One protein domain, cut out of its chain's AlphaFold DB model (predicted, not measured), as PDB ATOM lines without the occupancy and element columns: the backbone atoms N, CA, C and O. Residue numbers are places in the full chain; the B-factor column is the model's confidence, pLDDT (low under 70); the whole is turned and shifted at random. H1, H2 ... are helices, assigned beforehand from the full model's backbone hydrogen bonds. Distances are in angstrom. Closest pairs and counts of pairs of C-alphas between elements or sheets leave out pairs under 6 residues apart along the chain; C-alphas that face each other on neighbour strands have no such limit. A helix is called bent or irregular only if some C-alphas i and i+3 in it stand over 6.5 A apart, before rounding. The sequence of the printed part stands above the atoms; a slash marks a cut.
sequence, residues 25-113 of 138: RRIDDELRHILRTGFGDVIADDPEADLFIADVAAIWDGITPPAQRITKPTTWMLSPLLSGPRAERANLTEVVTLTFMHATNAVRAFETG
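What this domain is: This is residues 25 to 113 of the 138 residues of an uncharacterized protein of Maritimibacter sp (UniProt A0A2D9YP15). The long helix H6 and the shorter H5 make a helical hairpin, H6 crosses H1 with its residues 93 to 97, and H1 in turn packs with its residues 27 to 32 on residues 53 to 57 of H3, at a steep tilt. The short H2 lies in the turn between H1 and H3, H7 lies at one end of the domain near H2, and H4 lies off at the opposite end, touching no helix. The printed part has 89 residues with seven named helices, H1 to H7 in order along the chain, and no named strand; the class is all helix. The whole is compact, with a radius of gyration of the C-alphas of 13.3 A, and rounded, spanning 38 by 33 by 23 A.

How they stand to each other: The longest helix is H6, residues 85 to 103. With its residues 87 to 95 alone it touches H5, residues 75 to 82, at a shallow tilt of 16 degrees, opposite ways; the closest C-alphas are those of Pro 80 and Glu 88, 4.4 A apart. With residues 93 to 97 alone H6 touches the hub H1, residues 27 to 39, the same way at a steep tilt of 68 degrees, only just short of perpendicular; the closest C-alphas, of Ile 34 and Thr 93, are 6.1 A apart. Residues 27 to 32 of H1 touch residues 53 to 57 of H3, residues 47 to 60, at a steep tilt of 49 degrees, opposite ways; the C-alphas of Asp 28 and Ile 53 come closest, at 6.1 A. H3 and H6 are close but not clearly touching, with Phe 52 and Phe 100 closest at 7.4 A between C-alphas. H2, residues 41 to 44, touches H1, closest at the C-alphas of Arg 36 and Ala 44, 5.1 A apart. H2 only just touches H7, residues 106 to 112, with 3 pairs of C-alphas within 8 A, the closest being those of Ile 43 and Ala 106 at 7.1 A. H4, residues 66 to 71, is apart from H3 and H5, among others. Every O i to N i+4 pair is within hydrogen-bond range in H1, H3, H6 and H7; in H4 it is 0 of 2, with 1 of 3 O i to N i+3 pairs, in H5 1 of 4, with 4 of 5, and H2 is too short for such a pair.

Where its parts are: H6 measures 26.5 A from C-alpha 85 at (4.002, 41.599, 55.795) to C-alpha 103 at (1.211, 20.559, 40.000). H3 measures 19.9 A and H1 17.8 A, beginning at C-alpha 27 at (6.845, 37.813, 41.540). H4 and H5 are irregular, only just: C-alphas 67 and 70, and C-alphas 77 and 80, are each 6.6 A apart.

The domain as a whole: The two C-alphas farthest apart, of Pro 66 and Thr 112, are 39.2 A apart. The printed part has no cut, and the six links are tight. The mean pLDDT of the printed part is 74.8, with residues 25 to 26 and 62 to 88 of this model under 70.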
ATOM      1  N   ARG A  25       7.636  43.348  38.772       47.59
ATOM      2  CA  ARG A  25       9.042  43.044  38.418       47.59
ATOM      3  C   ARG A  25       9.732  42.056  39.361       47.59
ATOM      4  O   ARG A  25      10.947  41.942  39.293       47.59
ATOM      5  N   ARG A  26       9.002  41.363  40.240       65.62
ATOM      6  CA  ARG A  26       9.622  40.449  41.217       65.62
ATOM      7  C   ARG A  26       8.827  39.206  41.596       65.62
ATOM      8  O   ARG A  26       9.383  38.407  42.339       65.62
ATOM      9  N   ILE A  27       7.582  39.022  41.147       78.31
ATOM     10  CA  ILE A  27       6.845  37.813  41.540       78.31
ATOM     11  C   ILE A  27       7.532  36.563  40.983       78.31
ATOM     12  O   ILE A  27       7.792  35.650  41.751       78.31
ATOM     13  N   ASP A  28       7.983  36.578  39.727       86.38
ATOM     14  CA  ASP A  28       8.751  35.478  39.126       86.38
ATOM     15  C   ASP A  28      10.041  35.177  39.904       86.38
ATOM     16  O   ASP A  28      10.344  34.019  40.193       86.38
ATOM     17  N   ASP A  29      10.779  36.222  40.294       87.50
ATOM     18  CA  ASP A  29      12.006  36.102  41.089       87.50
ATOM     19  C   ASP A  29      11.725  35.539  42.488       87.50
ATOM     20  O   ASP A  29      12.490  34.715  42.992       87.50
ATOM     21  N   GLU A  30      10.636  35.973  43.127       87.00
ATOM     22  CA  GLU A  30      10.230  35.504  44.453       87.00
ATOM     23  C   GLU A  30       9.742  34.053  44.390       87.00
ATOM     24  O   GLU A  30      10.135  33.242  45.225       87.00
ATOM     25  N   LEU A  31       8.958  33.694  43.371       89.44
ATOM     26  CA  LEU A  31       8.527  32.322  43.117       89.44
ATOM     27  C   LEU A  31       9.738  31.423  42.881       89.44
ATOM     28  O   LEU A  31       9.869  30.390  43.534       89.44
ATOM     29  N   ARG A  32      10.686  31.848  42.039       93.06
ATOM     30  CA  ARG A  32      11.930  31.103  41.817       93.06
ATOM     31  C   ARG A  32      12.753  30.978  43.096       93.06
ATOM     32  O   ARG A  32      13.305  29.916  43.367       93.06
ATOM     33  N   HIS A  33      12.826  32.030  43.908       91.38
ATOM     34  CA  HIS A  33      13.509  31.988  45.200       91.38
ATOM     35  C   HIS A  33      12.857  30.998  46.176       91.38
ATOM     36  O   HIS A  33      13.573  30.249  46.847       91.38
ATOM     37  N   ILE A  34      11.523  30.952  46.228       90.62
ATOM     38  CA  ILE A  34      10.771  29.964  47.009       90.62
ATOM     39  C   ILE A  34      11.107  28.551  46.522       90.62
ATOM     40  O   ILE A  34      11.478  27.709  47.339       90.62
ATOM     41  N   LEU A  35      11.062  28.307  45.206       92.81
ATOM     42  CA  LEU A  35      11.372  26.993  44.638       92.81
ATOM     43  C   LEU A  35      12.815  26.565  44.929       92.81
ATOM     44  O   LEU A  35      13.028  25.440  45.375       92.81
ATOM     45  N   ARG A  36      13.799  27.463  44.777       94.25
ATOM     46  CA  ARG A  36      15.203  27.179  45.137       94.25
ATOM     47  C   ARG A  36      15.349  26.816  46.607       94.25
ATOM     48  O   ARG A  36      16.074  25.889  46.944       94.25
ATOM     49  N   THR A  37      14.652  27.535  47.482       90.31
ATOM     50  CA  THR A  37      14.728  27.306  48.931       90.31
ATOM     51  C   THR A  37      14.055  25.992  49.339       90.31
ATOM     52  O   THR A  37      14.531  25.334  50.259       90.31
ATOM     53  N   GLY A  38      12.965  25.607  48.666       87.25
ATOM     54  CA  GLY A  38      12.212  24.387  48.966       87.25
ATOM     55  C   GLY A  38      12.763  23.112  48.318       87.25
ATOM     56  O   GLY A  38      12.740  22.060  48.949       87.25
ATOM     57  N   PHE A  39      13.264  23.199  47.082       88.81
ATOM     58  CA  PHE A  39      13.580  22.035  46.236       88.81
ATOM     59  C   PHE A  39      14.996  22.056  45.631       88.81
ATOM     60  O   PHE A  39      15.423  21.072  45.028       88.81
ATOM     61  N   GLY A  40      15.745  23.149  45.805       89.44
ATOM     62  CA  GLY A  40      17.098  23.321  45.272       89.44
ATOM     63  C   GLY A  40      17.151  23.847  43.833       89.44
ATOM     64  O   GLY A  40      16.140  23.947  43.136       89.44
ATOM     65  N   ASP A  41      18.362  24.192  43.387       92.50
ATOM     66  CA  ASP A  41      18.592  24.861  42.097       92.50
ATOM     67  C   ASP A  41      18.200  23.990  40.895       92.50
ATOM     68  O   ASP A  41      17.637  24.498  39.933       92.50
ATOM     69  N   VAL A  42      18.415  22.669  40.979       89.50
ATOM     70  CA  VAL A  42      18.087  21.721  39.895       89.50
ATOM     71  C   VAL A  42      16.608  21.788  39.520       89.50
ATOM     72  O   VAL A  42      16.281  21.775  38.342       89.50
ATOM     73  N   ILE A  43      15.725  21.880  40.515       90.88
ATOM     74  CA  ILE A  43      14.278  21.937  40.298       90.88
ATOM     75  C   ILE A  43      13.841  23.352  39.921       90.88
ATOM     76  O   ILE A  43      12.978  23.523  39.070       90.88
ATOM     77  N   ALA A  44      14.421  24.376  40.544       92.38
ATOM     78  CA  ALA A  44      13.996  25.757  40.337       92.38
ATOM     79  C   ALA A  44      14.459  26.377  39.007       92.38
ATOM     80  O   ALA A  44      13.880  27.372  38.567       92.38
ATOM     81  N   ASP A  45      15.510  25.829  38.401       93.75
ATOM     82  CA  ASP A  45      16.031  26.249  37.097       93.75
ATOM     83  C   ASP A  45      15.601  25.300  35.957       93.75
ATOM     84  O   ASP A  45      16.041  25.462  34.819       93.75
ATOM     85  N   ASP A  46      14.734  24.324  36.247       94.06
ATOM     86  CA  ASP A  46      14.164  23.422  35.246       94.06
ATOM     87  C   ASP A  46      13.117  24.151  34.366       94.06
ATOM     88  O   ASP A  46      12.306  24.923  34.894       94.06
ATOM     89  N   PRO A  47      13.070  23.906  33.041       92.62
ATOM     90  CA  PRO A  47      12.071  24.509  32.154       92.62
ATOM     91  C   PRO A  47      10.612  24.286  32.583       92.62
ATOM     92  O   PRO A  47       9.756  25.132  32.330       92.62
ATOM     93  N   GLU A  48      10.299  23.175  33.249       89.38
ATOM     94  CA  GLU A  48       8.948  22.892  33.745       89.38
ATOM     95  C   GLU A  48       8.595  23.764  34.963       89.38
ATOM     96  O   GLU A  48       7.432  24.130  35.160       89.38
ATOM     97  N   ALA A  49       9.592  24.182  35.751       90.06
ATOM     98  CA  ALA A  49       9.393  25.175  36.800       90.06
ATOM     99  C   ALA A  49       9.108  26.567  36.216       90.06
ATOM    100  O   ALA A  49       8.295  27.301  36.779       90.06
ATOM    101  N   ASP A  50       9.691  26.912  35.062       91.00
ATOM    102  CA  ASP A  50       9.364  28.158  34.356       91.00
ATOM    103  C   ASP A  50       7.894  28.183  33.912       91.00
ATOM    104  O   ASP A  50       7.232  29.216  34.040       91.00
ATOM    105  N   LEU A  51       7.357  27.048  33.446       85.81
ATOM    106  CA  LEU A  51       5.939  26.921  33.086       85.81
ATOM    107  C   LEU A  51       5.030  27.141  34.300       85.81
ATOM    108  O   LEU A  51       4.053  27.885  34.205       85.81
ATOM    109  N   PHE A  52       5.373  26.552  35.448       87.88
ATOM    110  CA  PHE A  52       4.657  26.791  36.700       87.88
ATOM    111  C   PHE A  52       4.709  28.263  37.122       87.88
ATOM    112  O   PHE A  52       3.670  28.846  37.432       87.88
ATOM    113  N   ILE A  53       5.900  28.872  37.126       89.25
ATOM    114  CA  ILE A  53       6.086  30.278  37.507       89.25
ATOM    115  C   ILE A  53       5.246  31.176  36.603       89.25
ATOM    116  O   ILE A  53       4.531  32.033  37.113       89.25
ATOM    117  N   ALA A  54       5.273  30.950  35.287       84.88
ATOM    118  CA  ALA A  54       4.490  31.719  34.329       84.88
ATOM    119  C   ALA A  54       2.980  31.611  34.595       84.88
ATOM    120  O   ALA A  54       2.271  32.619  34.575       84.88
ATOM    121  N   ASP A  55       2.484  30.407  34.890       80.12
ATOM    122  CA  ASP A  55       1.072  30.182  35.201       80.12
ATOM    123  C   ASP A  55       0.662  30.864  36.514       80.12
ATOM    124  O   ASP A  55      -0.401  31.485  36.596       80.12
ATOM    125  N   VAL A  56       1.512  30.790  37.540       79.50
ATOM    126  CA  VAL A  56       1.267  31.431  38.835       79.50
ATOM    127  C   VAL A  56       1.322  32.955  38.706       79.50
ATOM    128  O   VAL A  56       0.412  33.645  39.166       79.50
ATOM    129  N   ALA A  57       2.329  33.493  38.023       80.62
ATOM    130  CA  ALA A  57       2.463  34.921  37.760       80.62
ATOM    131  C   ALA A  57       1.268  35.468  36.962       80.62
ATOM    132  O   ALA A  57       0.711  36.507  37.313       80.62
ATOM    133  N   ALA A  58       0.783  34.733  35.957       76.12
ATOM    134  CA  ALA A  58      -0.387  35.132  35.177       76.12
ATOM    135  C   ALA A  58      -1.677  35.213  36.016       76.12
ATOM    136  O   ALA A  58      -2.506  36.104  35.795       76.12
ATOM    137  N   ILE A  59      -1.859  34.303  36.982       72.88
ATOM    138  CA  ILE A  59      -2.985  34.356  37.928       72.88
ATOM    139  C   ILE A  59      -2.801  35.530  38.899       72.88
ATOM    140  O   ILE A  59      -3.770  36.249  39.159       72.88
ATOM    141  N   TRP A  60      -1.577  35.746  39.389       73.31
ATOM    142  CA  TRP A  60      -1.230  36.823  40.318       73.31
ATOM    143  C   TRP A  60      -1.496  38.205  39.716       73.31
ATOM    144  O   TRP A  60      -2.159  39.042  40.330       73.31
ATOM    145  N   ASP A  61      -1.077  38.409  38.469       70.81
ATOM    146  CA  ASP A  61      -1.295  39.646  37.718       70.81
ATOM    147  C   ASP A  61      -2.736  39.779  37.187       70.81
ATOM    148  O   ASP A  61      -3.110  40.793  36.591       70.81
ATOM    149  N   GLY A  62      -3.584  38.762  37.386       64.69
ATOM    150  CA  GLY A  62      -4.982  38.759  36.951       64.69
ATOM    151  C   GLY A  62      -5.173  38.716  35.429       64.69
ATOM    152  O   GLY A  62      -6.270  39.018  34.939       64.69
ATOM    153  N   ILE A  63      -4.133  38.334  34.679       58.06
ATOM    154  CA  ILE A  63      -4.087  38.319  33.205       58.06
ATOM    155  C   ILE A  63      -4.877  37.130  32.624       58.06
ATOM    156  O   ILE A  63      -5.185  37.106  31.433       58.06
ATOM    157  N   THR A  64      -5.325  36.182  33.453       58.12
ATOM    158  CA  THR A  64      -6.168  35.060  33.020       58.12
ATOM    159  C   THR A  64      -7.470  35.553  32.356       58.12
ATOM    160  O   THR A  64      -8.283  36.225  33.017       58.12
ATOM    161  N   PRO A  65      -7.725  35.215  31.073       47.12
ATOM    162  CA  PRO A  65      -8.953  35.583  30.372       47.12
ATOM    163  C   PRO A  65     -10.190  35.101  31.142       47.12
ATOM    164  O   PRO A  65     -10.175  33.976  31.639       47.12
ATOM    165  N   PRO A  66     -11.295  35.869  31.211       47.03
ATOM    166  CA  PRO A  66     -12.498  35.480  31.953       47.03
ATOM    167  C   PRO A  66     -13.042  34.088  31.602       47.03
ATOM    168  O   PRO A  66     -13.510  33.374  32.483       47.03
ATOM    169  N   ALA A  67     -12.919  33.673  30.339       43.38
ATOM    170  CA  ALA A  67     -13.325  32.348  29.866       43.38
ATOM    171  C   ALA A  67     -12.448  31.198  30.403       43.38
ATOM    172  O   ALA A  67     -12.898  30.061  30.454       43.38
ATOM    173  N   GLN A  68     -11.218  31.493  30.829       45.25
ATOM    174  CA  GLN A  68     -10.275  30.552  31.444       45.25
ATOM    175  C   GLN A  68     -10.230  30.683  32.981       45.25
ATOM    176  O   GLN A  68      -9.515  29.935  33.641       45.25
ATOM    177  N   ARG A  69     -11.001  31.613  33.578       47.81
ATOM    178  CA  ARG A  69     -11.087  31.798  35.043       47.81
ATOM    179  C   ARG A  69     -11.927  30.735  35.749       47.81
ATOM    180  O   ARG A  69     -11.801  30.586  36.956       47.81
ATOM    181  N   ILE A  70     -12.775  30.007  35.017       40.38
ATOM    182  CA  ILE A  70     -13.735  29.049  35.595       40.38
ATOM    183  C   ILE A  70     -13.021  27.850  36.257       40.38
ATOM    184  O   ILE A  70     -13.590  27.226  37.143       40.38
ATOM    185  N   THR A  71     -11.753  27.598  35.922       48.97
ATOM    186  CA  THR A  71     -10.924  26.509  36.475       48.97
ATOM    187  C   THR A  71      -9.784  26.967  37.392       48.97
ATOM    188  O   THR A  71      -9.102  26.133  37.974       48.97
ATOM    189  N   LYS A  72      -9.532  28.275  37.533       48.72
ATOM    190  CA  LYS A  72      -8.382  28.796  38.294       48.72
ATOM    191  C   LYS A  72      -8.847  29.909  39.242       48.72
ATOM    192  O   LYS A  72      -8.874  31.073  38.836       48.72
ATOM    193  N   PRO A  73      -9.260  29.599  40.486       51.12
ATOM    194  CA  PRO A  73      -9.652  30.641  41.420       51.12
ATOM    195  C   PRO A  73      -8.437  31.478  41.812       51.12
ATOM    196  O   PRO A  73      -7.395  30.957  42.181       51.12
ATOM    197  N   THR A  74      -8.597  32.795  41.775       55.38
ATOM    198  CA  THR A  74      -7.616  33.773  42.261       55.38
ATOM    199  C   THR A  74      -7.625  33.897  43.787       55.38
ATOM    200  O   THR A  74      -6.733  34.501  44.366       55.38
ATOM    201  N   THR A  75      -8.620  33.329  44.475       53.47
ATOM    202  CA  THR A  75      -8.862  33.537  45.911       53.47
ATOM    203  C   THR A  75      -7.742  33.032  46.817       53.47
ATOM    204  O   THR A  75      -7.453  33.685  47.816       53.47
ATOM    205  N   TRP A  76      -7.071  31.927  46.479       54.28
ATOM    206  CA  TRP A  76      -5.918  31.453  47.255       54.28
ATOM    207  C   TRP A  76      -4.684  32.347  47.058       54.28
ATOM    208  O   TRP A  76      -3.946  32.570  48.012       54.28
ATOM    209  N   MET A  77      -4.522  32.961  45.879       59.53
ATOM    210  CA  MET A  77      -3.486  33.975  45.629       59.53
ATOM    211  C   MET A  77      -3.757  35.320  46.299       59.53
ATOM    212  O   MET A  77      -2.841  36.116  46.468       59.53
ATOM    213  N   LEU A  78      -5.002  35.580  46.701       56.78
ATOM    214  CA  LEU A  78      -5.373  36.775  47.461       56.78
ATOM    215  C   LEU A  78      -5.206  36.577  48.978       56.78
ATOM    216  O   LEU A  78      -5.189  37.560  49.713       56.78
ATOM    217  N   SER A  79      -5.048  35.333  49.450       55.69
ATOM    218  CA  SER A  79      -4.822  34.997  50.868       55.69
ATOM    219  C   SER A  79      -3.597  35.701  51.489       55.69
ATOM    220  O   SER A  79      -3.710  36.210  52.609       55.69
ATOM    221  N   PRO A  80      -2.449  35.835  50.786       57.72
ATOM    222  CA  PRO A  80      -1.304  36.593  51.277       57.72
ATOM    223  C   PRO A  80      -1.616  38.071  51.524       57.72
ATOM    224  O   PRO A  80      -1.088  38.613  52.476       57.72
ATOM    225  N   LEU A  81      -2.508  38.709  50.755       58.00
ATOM    226  CA  LEU A  81      -2.792  40.156  50.835       58.00
ATOM    227  C   LEU A  81      -3.622  40.576  52.065       58.00
ATOM    228  O   LEU A  81      -3.956  41.751  52.222       58.00
ATOM    229  N   LEU A  82      -4.034  39.618  52.900       57.62
ATOM    230  CA  LEU A  82      -4.926  39.837  54.043       57.62
ATOM    231  C   LEU A  82      -4.202  39.786  55.402       57.62
ATOM    232  O   LEU A  82      -4.849  39.922  56.440       57.62
ATOM    233  N   SER A  83      -2.881  39.583  55.418       56.19
ATOM    234  CA  SER A  83      -2.073  39.388  56.636       56.19
ATOM    235  C   SER A  83      -0.987  40.470  56.786       56.19
ATOM    236  O   SER A  83      -0.750  41.248  55.881       56.19
ATOM    237  N   GLY A  84      -0.315  40.597  57.938       56.53
ATOM    238  CA  GLY A  84       0.822  41.534  58.065       56.53
ATOM    239  C   GLY A  84       2.071  41.048  57.297       56.53
ATOM    240  O   GLY A  84       2.248  39.836  57.197       56.53
ATOM    241  N   PRO A  85       3.010  41.912  56.848       61.50
ATOM    242  CA  PRO A  85       4.002  41.599  55.795       61.50
ATOM    243  C   PRO A  85       4.837  40.316  55.967       61.50
ATOM    244  O   PRO A  85       5.150  39.620  55.005       61.50
ATOM    245  N   ARG A  86       5.222  39.969  57.204       64.19
ATOM    246  CA  ARG A  86       5.950  38.714  57.481       64.19
ATOM    247  C   ARG A  86       5.063  37.477  57.347       64.19
ATOM    248  O   ARG A  86       5.532  36.447  56.873       64.19
ATOM    249  N   ALA A  87       3.813  37.582  57.783       66.00
ATOM    250  CA  ALA A  87       2.828  36.521  57.644       66.00
ATOM    251  C   ALA A  87       2.397  36.362  56.178       66.00
ATOM    252  O   ALA A  87       2.212  35.234  55.741       66.00
ATOM    253  N   GLU A  88       2.332  37.455  55.404       65.31
ATOM    254  CA  GLU A  88       2.061  37.391  53.958       65.31
ATOM    255  C   GLU A  88       3.112  36.545  53.236       65.31
ATOM    256  O   GLU A  88       2.764  35.636  52.489       65.31
ATOM    257  N   ARG A  89       4.402  36.794  53.506       71.56
ATOM    258  CA  ARG A  89       5.495  36.046  52.872       71.56
ATOM    259  C   ARG A  89       5.506  34.572  53.269       71.56
ATOM    260  O   ARG A  89       5.679  33.723  52.408       71.56
ATOM    261  N   ALA A  90       5.317  34.263  54.552       73.62
ATOM    262  CA  ALA A  90       5.270  32.875  55.015       73.62
ATOM    263  C   ALA A  90       4.098  32.102  54.383       73.62
ATOM    264  O   ALA A  90       4.291  30.988  53.902       73.62
ATOM    265  N   ASN A  91       2.918  32.728  54.318       74.62
ATOM    266  CA  ASN A  91       1.734  32.164  53.673       74.62
ATOM    267  C   ASN A  91       1.958  31.975  52.162       74.62
ATOM    268  O   ASN A  91       1.646  30.920  51.620       74.62
ATOM    269  N   LEU A  92       2.576  32.952  51.484       77.44
ATOM    270  CA  LEU A  92       2.949  32.827  50.073       77.44
ATOM    271  C   LEU A  92       3.882  31.630  49.844       77.44
ATOM    272  O   LEU A  92       3.623  30.823  48.956       77.44
ATOM    273  N   THR A  93       4.931  31.487  50.658       82.88
ATOM    274  CA  THR A  93       5.869  30.359  50.569       82.88
ATOM    275  C   THR A  93       5.160  29.018  50.726       82.88
ATOM    276  O   THR A  93       5.380  28.117  49.916       82.88
ATOM    277  N   GLU A  94       4.303  28.875  51.737       81.62
ATOM    278  CA  GLU A  94       3.552  27.643  51.990       81.62
ATOM    279  C   GLU A  94       2.639  27.291  50.810       81.62
ATOM    280  O   GLU A  94       2.713  26.192  50.260       81.62
ATOM    281  N   VAL A  95       1.836  28.256  50.365       77.44
ATOM    282  CA  VAL A  95       0.879  28.091  49.269       77.44
ATOM    283  C   VAL A  95       1.579  27.732  47.959       77.44
ATOM    284  O   VAL A  95       1.157  26.796  47.277       77.44
ATOM    285  N   VAL A  96       2.659  28.433  47.604       84.44
ATOM    286  CA  VAL A  96       3.437  28.158  46.385       84.44
ATOM    287  C   VAL A  96       4.060  26.766  46.450       84.44
ATOM    288  O   VAL A  96       3.943  26.012  45.488       84.44
ATOM    289  N   THR A  97       4.650  26.390  47.587       85.31
ATOM    290  CA  THR A  97       5.293  25.079  47.772       85.31
ATOM    291  C   THR A  97       4.285  23.938  47.645       85.31
ATOM    292  O   THR A  97       4.510  22.998  46.883       85.31
ATOM    293  N   LEU A  98       3.147  24.027  48.341       79.56
ATOM    294  CA  LEU A  98       2.078  23.028  48.257       79.56
ATOM    295  C   LEU A  98       1.541  22.914  46.829       79.56
ATOM    296  O   LEU A  98       1.404  21.815  46.296       79.56
ATOM    297  N   THR A  99       1.289  24.051  46.183       78.81
ATOM    298  CA  THR A  99       0.752  24.064  44.820       78.81
ATOM    299  C   THR A  99       1.746  23.483  43.824       78.81
ATOM    300  O   THR A  99       1.348  22.721  42.951       78.81
ATOM    301  N   PHE A 100       3.039  23.768  43.985       85.75
ATOM    302  CA  PHE A 100       4.091  23.189  43.157       85.75
ATOM    303  C   PHE A 100       4.146  21.665  43.296       85.75
ATOM    304  O   PHE A 100       4.167  20.966  42.285       85.75
ATOM    305  N   MET A 101       4.064  21.126  44.518       82.06
ATOM    306  CA  MET A 101       3.998  19.672  44.742       82.06
ATOM    307  C   MET A 101       2.740  19.037  44.136       82.06
ATOM    308  O   MET A 101       2.789  17.916  43.642       82.06
ATOM    309  N   HIS A 102       1.613  19.748  44.139       76.25
ATOM    310  CA  HIS A 102       0.381  19.267  43.513       76.25
ATOM    311  C   HIS A 102       0.361  19.416  41.995       76.25
ATOM    312  O   HIS A 102      -0.399  18.705  41.343       76.25
ATOM    313  N   ALA A 103       1.164  20.308  41.432       78.94
ATOM    314  CA  ALA A 103       1.211  20.559  40.000       78.94
ATOM    315  C   ALA A 103       2.369  19.837  39.297       78.94
ATOM    316  O   ALA A 103       2.453  19.880  38.073       78.94
ATOM    317  N   THR A 104       3.272  19.198  40.044       83.19
ATOM    318  CA  THR A 104       4.486  18.571  39.500       83.19
ATOM    319  C   THR A 104       4.771  17.203  40.125       83.19
ATOM    320  O   THR A 104       4.101  16.769  41.061       83.19
ATOM    321  N   ASN A 105       5.797  16.519  39.615       85.25
ATOM    322  CA  ASN A 105       6.425  15.345  40.229       85.25
ATOM    323  C   ASN A 105       7.703  15.702  41.028       85.25
ATOM    324  O   ASN A 105       8.577  14.845  41.168       85.25
ATOM    325  N   ALA A 106       7.839  16.935  41.539       84.81
ATOM    326  CA  ALA A 106       9.095  17.460  42.093       84.81
ATOM    327  C   ALA A 106       9.773  16.560  43.141       84.81
ATOM    328  O   ALA A 106      10.992  16.423  43.122       84.81
ATOM    329  N   VAL A 107       9.000  15.899  44.012       81.56
ATOM    330  CA  VAL A 107       9.543  14.955  45.010       81.56
ATOM    331  C   VAL A 107      10.262  13.789  44.328       81.56
ATOM    332  O   VAL A 107      11.404  13.485  44.656       81.56
ATOM    333  N   ARG A 108       9.635  13.178  43.316       79.94
ATOM    334  CA  ARG A 108      10.224  12.061  42.570       79.94
ATOM    335  C   ARG A 108      11.424  12.508  41.747       79.94
ATOM    336  O   ARG A 108      12.439  11.817  41.759       79.94
ATOM    337  N   ALA A 109      11.323  13.644  41.059       84.94
ATOM    338  CA  ALA A 109      12.436  14.209  40.299       84.94
ATOM    339  C   ALA A 109      13.660  14.436  41.204       84.94
ATOM    340  O   ALA A 109      14.774  14.049  40.859       84.94
ATOM    341  N   PHE A 110      13.434  14.957  42.413       82.69
ATOM    342  CA  PHE A 110      14.476  15.158  43.414       82.69
ATOM    343  C   PHE A 110      15.077  13.841  43.940       82.69
ATOM    344  O   PHE A 110      16.297  13.717  44.023       82.69
ATOM    345  N   GLU A 111      14.253  12.845  44.278       82.19
ATOM    346  CA  GLU A 111      14.724  11.576  44.859       82.19
ATOM    347  C   GLU A 111      15.390  10.636  43.845       82.19
ATOM    348  O   GLU A 111      16.296   9.879  44.198       82.19
ATOM    349  N   THR A 112      14.934  10.652  42.591       84.44
ATOM    350  CA  THR A 112      15.321   9.659  41.572       84.44
ATOM    351  C   THR A 112      16.171  10.231  40.440       84.44
ATOM    352  O   THR A 112      16.760   9.465  39.678       84.44
ATOM    353  N   GLY A 113      16.256  11.560  40.315       82.25
ATOM    354  CA  GLY A 113      16.909  12.228  39.186       82.25
ATOM    355  C   GLY A 113      16.122  12.140  37.874       82.25
ATOM    356  O   GLY A 113      16.662  12.444  36.811       82.25
TER     357      GLY A 113